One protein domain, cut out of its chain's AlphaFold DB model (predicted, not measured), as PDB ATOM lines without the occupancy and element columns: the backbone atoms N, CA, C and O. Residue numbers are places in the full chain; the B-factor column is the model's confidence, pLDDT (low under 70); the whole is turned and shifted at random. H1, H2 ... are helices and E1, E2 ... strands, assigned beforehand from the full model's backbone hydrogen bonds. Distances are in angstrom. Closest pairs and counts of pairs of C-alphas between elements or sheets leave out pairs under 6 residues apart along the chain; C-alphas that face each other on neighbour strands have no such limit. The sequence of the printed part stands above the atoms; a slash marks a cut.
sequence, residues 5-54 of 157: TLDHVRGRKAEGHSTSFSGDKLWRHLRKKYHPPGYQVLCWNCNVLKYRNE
ATOM      1  N   THR A   5     155.827 240.250 216.413       89.31
ATOM      2  CA  THR A   5     156.489 240.869 217.564       89.31
ATOM      3  C   THR A   5     156.304 242.375 217.534       89.31
ATOM      4  O   THR A   5     156.170 242.962 216.463       89.31
ATOM      5  N   LEU A   6     156.325 242.989 218.716       91.88
ATOM      6  CA  LEU A   6     156.450 244.435 218.843       91.88
ATOM      7  C   LEU A   6     157.907 244.849 218.653       91.88
ATOM      8  O   LEU A   6     158.807 244.268 219.264       91.88
ATOM      9  N   ASP A   7     158.101 245.877 217.843       92.31
ATOM     10  CA  ASP A   7     159.382 246.507 217.563       92.31
ATOM     11  C   ASP A   7     159.323 248.002 217.901       92.31
ATOM     12  O   ASP A   7     158.305 248.665 217.692       92.31
ATOM     13  N   HIS A   8     160.431 248.532 218.419       93.06
ATOM     14  CA  HIS A   8     160.627 249.966 218.610       93.06
ATOM     15  C   HIS A   8     161.093 250.558 217.279       93.06
ATOM     16  O   HIS A   8     162.187 250.239 216.811       93.06
ATOM     17  N   VAL A   9     160.308 251.458 216.682       94.12
ATOM     18  CA  VAL A   9     160.586 252.009 215.344       94.12
ATOM     19  C   VAL A   9     161.985 252.626 215.283       94.12
ATOM     20  O   VAL A   9     162.730 252.337 214.353       94.12
ATOM     21  N   ARG A  10     162.383 253.379 216.316       91.69
ATOM     22  CA  ARG A  10     163.699 254.042 216.421       91.69
ATOM     23  C   ARG A  10     164.661 253.346 217.395       91.69
ATOM     24  O   ARG A  10     165.634 253.938 217.856       91.69
ATOM     25  N   GLY A  11     164.377 252.091 217.733       89.75
ATOM     26  CA  GLY A  11     165.141 251.324 218.710       89.75
ATOM     27  C   GLY A  11     164.832 251.699 220.165       89.75
ATOM     28  O   GLY A  11     164.247 252.733 220.479       89.75
ATOM     29  N   ARG A  12     165.235 250.825 221.092       89.94
ATOM     30  CA  ARG A  12     164.860 250.922 222.517       89.94
ATOM     31  C   ARG A  12     165.319 252.214 223.189       89.94
ATOM     32  O   ARG A  12     164.579 252.775 223.987       89.94
ATOM     33  N   LYS A  13     166.533 252.675 222.863       90.69
ATOM     34  CA  LYS A  13     167.145 253.859 223.481       90.69
ATOM     35  C   LYS A  13     166.353 255.133 223.175       90.69
ATOM     36  O   LYS A  13     166.199 255.952 224.072       90.69
ATOM     37  N   ALA A  14     165.831 255.271 221.953       92.06
ATOM     38  CA  ALA A  14     165.003 256.414 221.562       92.06
ATOM     39  C   ALA A  14     163.704 256.491 222.380       92.06
ATOM     40  O   ALA A  14     163.248 257.575 222.713       92.06
ATOM     41  N   GLU A  15     163.175 255.334 222.778       91.88
ATOM     42  CA  GLU A  15     161.973 255.212 223.608       91.88
ATOM     43  C   GLU A  15     162.282 255.163 225.120       91.88
ATOM     44  O   GLU A  15     161.416 254.833 225.928       91.88
ATOM     45  N   GLY A  16     163.530 255.434 225.528       90.94
ATOM     46  CA  GLY A  16     163.949 255.412 226.935       90.94
ATOM     47  C   GLY A  16     163.949 254.020 227.580       90.94
ATOM     48  O   GLY A  16     163.972 253.895 228.805       90.94
ATOM     49  N   HIS A  17     163.920 252.955 226.780       91.25
ATOM     50  CA  HIS A  17     163.875 251.580 227.263       91.25
ATOM     51  C   HIS A  17     165.273 250.955 227.345       91.25
ATOM     52  O   HIS A  17     166.063 250.991 226.400       91.25
ATOM     53  N   SER A  18     165.564 250.312 228.477       90.62
ATOM     54  CA  SER A  18     166.805 249.560 228.674       90.62
ATOM     55  C   SER A  18     166.799 248.222 227.918       90.62
ATOM     56  O   SER A  18     165.770 247.705 227.469       90.62
ATOM     57  N   THR A  19     167.965 247.581 227.831       83.56
ATOM     58  CA  THR A  19     168.086 246.203 227.325       83.56
ATOM     59  C   THR A  19     167.379 245.183 228.226       83.56
ATOM     60  O   THR A  19     166.890 244.169 227.731       83.56
ATOM     61  N   SER A  20     167.243 245.481 229.524       84.62
ATOM     62  CA  SER A  20     166.486 244.690 230.505       84.62
ATOM     63  C   SER A  20     164.969 244.927 230.465       84.62
ATOM     64  O   SER A  20     164.215 244.310 231.227       84.62
ATOM     65  N   PHE A  21     164.497 245.816 229.585       86.06
ATOM     66  CA  PHE A  21     163.079 246.039 229.351       86.06
ATOM     67  C   PHE A  21     162.506 244.885 228.517       86.06
ATOM     68  O   PHE A  21     162.726 244.778 227.308       86.06
ATOM     69  N   SER A  22     161.842 243.962 229.206       86.25
ATOM     70  CA  SER A  22     161.295 242.732 228.645       86.25
ATOM     71  C   SER A  22     159.994 242.972 227.873       86.25
ATOM     72  O   SER A  22     159.338 244.005 228.015       86.25
ATOM     73  N   GLY A  23     159.600 241.993 227.054       85.38
ATOM     74  CA  GLY A  23     158.375 242.080 226.254       85.38
ATOM     75  C   GLY A  23     157.109 242.256 227.102       85.38
ATOM     76  O   GLY A  23     156.231 243.026 226.734       85.38
ATOM     77  N   ASP A  24     157.027 241.618 228.272       88.44
ATOM     78  CA  ASP A  24     155.895 241.774 229.194       88.44
ATOM     79  C   ASP A  24     155.809 243.191 229.793       88.44
ATOM     80  O   ASP A  24     154.712 243.720 229.987       88.44
ATOM     81  N   LYS A  25     156.955 243.838 230.051       91.50
ATOM     82  CA  LYS A  25     157.003 245.238 230.493       91.50
ATOM     83  C   LYS A  25     156.549 246.169 229.375       91.50
ATOM     84  O   LYS A  25     155.800 247.106 229.641       91.50
ATOM     85  N   LEU A  26     156.943 245.872 228.137       91.00
ATOM     86  CA  LEU A  26     156.515 246.624 226.962       91.00
ATOM     87  C   LEU A  26     155.003 246.567 226.765       91.00
ATOM     88  O   LEU A  26     154.373 247.614 226.647       91.00
ATOM     89  N   TRP A  27     154.403 245.381 226.826       91.00
ATOM     90  CA  TRP A  27     152.950 245.249 226.722       91.00
ATOM     91  C   TRP A  27     152.210 246.051 227.796       91.00
ATOM     92  O   TRP A  27     151.273 246.791 227.491       91.00
ATOM     93  N   ARG A  28     152.662 245.965 229.054       93.19
ATOM     94  CA  ARG A  28     152.079 246.739 230.159       93.19
ATOM     95  C   ARG A  28     152.221 248.247 229.950       93.19
ATOM     96  O   ARG A  28     151.275 248.981 230.227       93.19
ATOM     97  N   HIS A  29     153.369 248.699 229.448       92.25
ATOM     98  CA  HIS A  29     153.618 250.101 229.124       92.25
ATOM     99  C   HIS A  29     152.662 250.617 228.045       92.25
ATOM    100  O   HIS A  29     152.004 251.632 228.263       92.25
ATOM    101  N   LEU A  30     152.552 249.905 226.917       93.19
ATOM    102  CA  LEU A  30     151.692 250.309 225.802       93.19
ATOM    103  C   LEU A  30     150.230 250.413 226.232       93.19
ATOM    104  O   LEU A  30     149.580 251.410 225.931       93.19
ATOM    105  N   ARG A  31     149.744 249.443 227.018       94.06
ATOM    106  CA  ARG A  31     148.379 249.476 227.557       94.06
ATOM    107  C   ARG A  31     148.161 250.661 228.499       94.06
ATOM    108  O   ARG A  31     147.156 251.348 228.381       94.06
ATOM    109  N   LYS A  32     149.101 250.924 229.418       95.81
ATOM    110  CA  LYS A  32     149.001 252.038 230.380       95.81
ATOM    111  C   LYS A  32     149.010 253.410 229.694       95.81
ATOM    112  O   LYS A  32     148.411 254.344 230.211       95.81
ATOM    113  N   LYS A  33     149.707 253.536 228.564       94.25
ATOM    114  CA  LYS A  33     149.848 254.789 227.812       94.25
ATOM    115  C   LYS A  33     148.892 254.921 226.621       94.25
ATOM    116  O   LYS A  33     149.088 255.821 225.816       94.25
ATOM    117  N   TYR A  34     147.894 254.043 226.499       93.69
ATOM    118  CA  TYR A  34     146.929 254.051 225.393       93.69
ATOM    119  C   TYR A  34     147.583 253.993 224.000       93.69
ATOM    120  O   TYR A  34     147.192 254.713 223.092       93.69
ATOM    121  N   HIS A  35     148.558 253.093 223.833       91.44
ATOM    122  CA  HIS A  35     149.240 252.808 222.561       91.44
ATOM    123  C   HIS A  35     149.924 254.043 221.938       91.44
ATOM    124  O   HIS A  35     149.541 254.482 220.855       91.44
ATOM    125  N   PRO A  36     150.956 254.603 222.600       93.94
ATOM    126  CA  PRO A  36     151.693 255.739 222.056       93.94
ATOM    127  C   PRO A  36     152.357 255.385 220.710       93.94
ATOM    128  O   PRO A  36     152.629 254.206 220.454       93.94
ATOM    129  N   PRO A  37     152.673 256.382 219.861       94.00
ATOM    130  CA  PRO A  37     153.458 256.157 218.648       94.00
ATOM    131  C   PRO A  37     154.889 255.697 218.988       94.00
ATOM    132  O   PRO A  37     155.298 255.708 220.147       94.00
ATOM    133  N   GLY A  38     155.661 255.298 217.972       93.19
ATOM    134  CA  GLY A  38     157.052 254.831 218.140       93.19
ATOM    135  C   GLY A  38     157.213 253.306 218.158       93.19
ATOM    136  O   GLY A  38     158.329 252.794 218.271       93.19
ATOM    137  N   TYR A  39     156.116 252.570 217.971       94.62
ATOM    138  CA  TYR A  39     156.087 251.109 217.941       94.62
ATOM    139  C   TYR A  39     155.448 250.611 216.651       94.62
ATOM    140  O   TYR A  39     154.549 251.245 216.107       94.62
ATOM    141  N   GLN A  40     155.902 249.456 216.182       94.50
ATOM    142  CA  GLN A  40     155.338 248.773 215.022       94.50
ATOM    143  C   GLN A  40     155.268 247.268 215.270       94.50
ATOM    144  O   GLN A  40     155.965 246.727 216.132       94.50
ATOM    145  N   VAL A  41     154.421 246.582 214.507       94.62
ATOM    146  CA  VAL A  41     154.314 245.122 214.541       94.62
ATOM    147  C   VAL A  41     155.077 244.554 213.354       94.62
ATOM    148  O   VAL A  41     154.741 244.830 212.208       94.62
ATOM    149  N   LEU A  42     156.087 243.732 213.629       95.88
ATOM    150  CA  LEU A  42     156.880 243.045 212.611       95.88
ATOM    151  C   LEU A  42     156.928 241.551 212.899       95.88
ATOM    152  O   LEU A  42     156.979 241.133 214.060       95.88
ATOM    153  N   CYS A  43     156.981 240.729 211.848       96.00
ATOM    154  CA  CYS A  43     157.404 239.346 212.032       96.00
ATOM    155  C   CYS A  43     158.904 239.272 212.371       96.00
ATOM    156  O   CYS A  43     159.635 240.243 212.164       96.00
ATOM    157  N   TRP A  44     159.399 238.139 212.873       95.69
ATOM    158  CA  TRP A  44     160.809 238.022 213.267       95.69
ATOM    159  C   TRP A  44     161.750 238.155 212.074       95.69
ATOM    160  O   TRP A  44     162.817 238.741 212.231       95.69
ATOM    161  N   ASN A  45     161.362 237.668 210.889       97.31
ATOM    162  CA  ASN A  45     162.149 237.890 209.672       97.31
ATOM    163  C   ASN A  45     162.290 239.393 209.399       97.31
ATOM    164  O   ASN A  45     163.410 239.886 209.324       97.31
ATOM    165  N   CYS A  46     161.181 240.136 209.336       97.12
ATOM    166  CA  CYS A  46     161.199 241.580 209.079       97.12
ATOM    167  C   CYS A  46     161.955 242.360 210.160       97.12
ATOM    168  O   CYS A  46     162.705 243.272 209.837       97.12
ATOM    169  N   ASN A  47     161.805 241.983 211.433       95.25
ATOM    170  CA  ASN A  47     162.537 242.607 212.533       95.25
ATOM    171  C   ASN A  47     164.058 242.391 212.391       95.25
ATOM    172  O   ASN A  47     164.850 243.325 212.494       95.25
ATOM    173  N   VAL A  48     164.475 241.164 212.056       95.38
ATOM    174  CA  VAL A  48     165.887 240.844 211.793       95.38
ATOM    175  C   VAL A  48     166.418 241.596 210.575       95.38
ATOM    176  O   VAL A  48     167.529 242.116 210.640       95.38
ATOM    177  N   LEU A  49     165.652 241.661 209.485       97.19
ATOM    178  CA  LEU A  49     166.051 242.377 208.272       97.19
ATOM    179  C   LEU A  49     166.186 243.874 208.519       97.19
ATOM    180  O   LEU A  49     167.189 244.445 208.108       97.19
ATOM    181  N   LYS A  50     165.244 244.490 209.242       94.69
ATOM    182  CA  LYS A  50     165.335 245.895 209.651       94.69
ATOM    183  C   LYS A  50     166.671 246.159 210.345       94.69
ATOM    184  O   LYS A  50     167.453 246.966 209.866       94.69
ATOM    185  N   TYR A  51     166.972 245.406 211.404       91.94
ATOM    186  CA  TYR A  51     168.209 245.594 212.163       91.94
ATOM    187  C   TYR A  51     169.479 245.296 211.348       91.94
ATOM    188  O   TYR A  51     170.490 245.970 211.505       91.94
ATOM    189  N   ARG A  52     169.471 244.263 210.497       93.56
ATOM    190  CA  ARG A  52     170.666 243.863 209.729       93.56
ATOM    191  C   ARG A  52     170.945 244.751 208.521       93.56
ATOM    192  O   ARG A  52     172.095 244.786 208.094       93.56
ATOM    193  N   ASN A  53     169.926 245.420 207.992       94.69
ATOM    194  CA  ASN A  53     170.051 246.358 206.878       94.69
ATOM    195  C   ASN A  53     170.242 247.808 207.338       94.69
ATOM    196  O   ASN A  53     170.488 248.673 206.500       94.69
ATOM    197  N   GLU A  54     170.136 248.092 208.639       91.44
ATOM    198  CA  GLU A  54     170.482 249.411 209.163       91.44
ATOM    199  C   GLU A  54     171.961 249.722 208.864       91.44
ATOM    200  O   GLU A  54     172.829 248.869 209.072       91.44
TER     201      GLU A  54
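What this domain is: This is residues 5 to 54 of the 157 residues of an uncharacterized protein of Candidatus Nitrosarchaeum limnium BG20 (UniProt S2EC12). A short antiparallel ribbon, E1 and E2, lies in the middle of an elongated shape, with H2 toward one end and H3 toward the other. The 50 printed residues run E1, H1, H2, E2, H3, three named helices and two named strands, a mixed class. The whole is compact, radius of gyration of the C-alphas 10.9 A, spanning 31 by 18 by 18 A.

How they stand to each other: E1, residues 5 to 8, and E2, residues 39 to 43, are antiparallel at 139 degrees, with N 5 and O 42 within hydrogen-bond range at 2.8 A. The closest C-alphas of E1 and H3, residues 44 to 53, are those of Thr 5 and Trp 44, 6.7 A apart. H2, residues 23 to 32, is near E1, with 7 pairs of C-alphas within 10 A. H1, residues 11 to 14, is apart from H2 and H3, and H2 is apart from H3. Every O i to N i+4 pair is within range in H2 and H3; H1 is too short for one, and its 1 O i to N i+3 pair is within range.

Where its parts are: E1 begins at C-alpha 5 (156.489, 240.869, 217.564) and is 10.0 A long; H1 is 5.8 A, H2 14.3 A, E2 13.2 A. H3, 14.0 A, ends at C-alpha 53 (170.051, 246.358, 206.878).

The domain as a whole: The two C-alphas farthest apart, Lys 32 and Asn 53, are 32.1 A apart. The printed part has no cut and no long link, and no printed residue is under 70 in pLDDT.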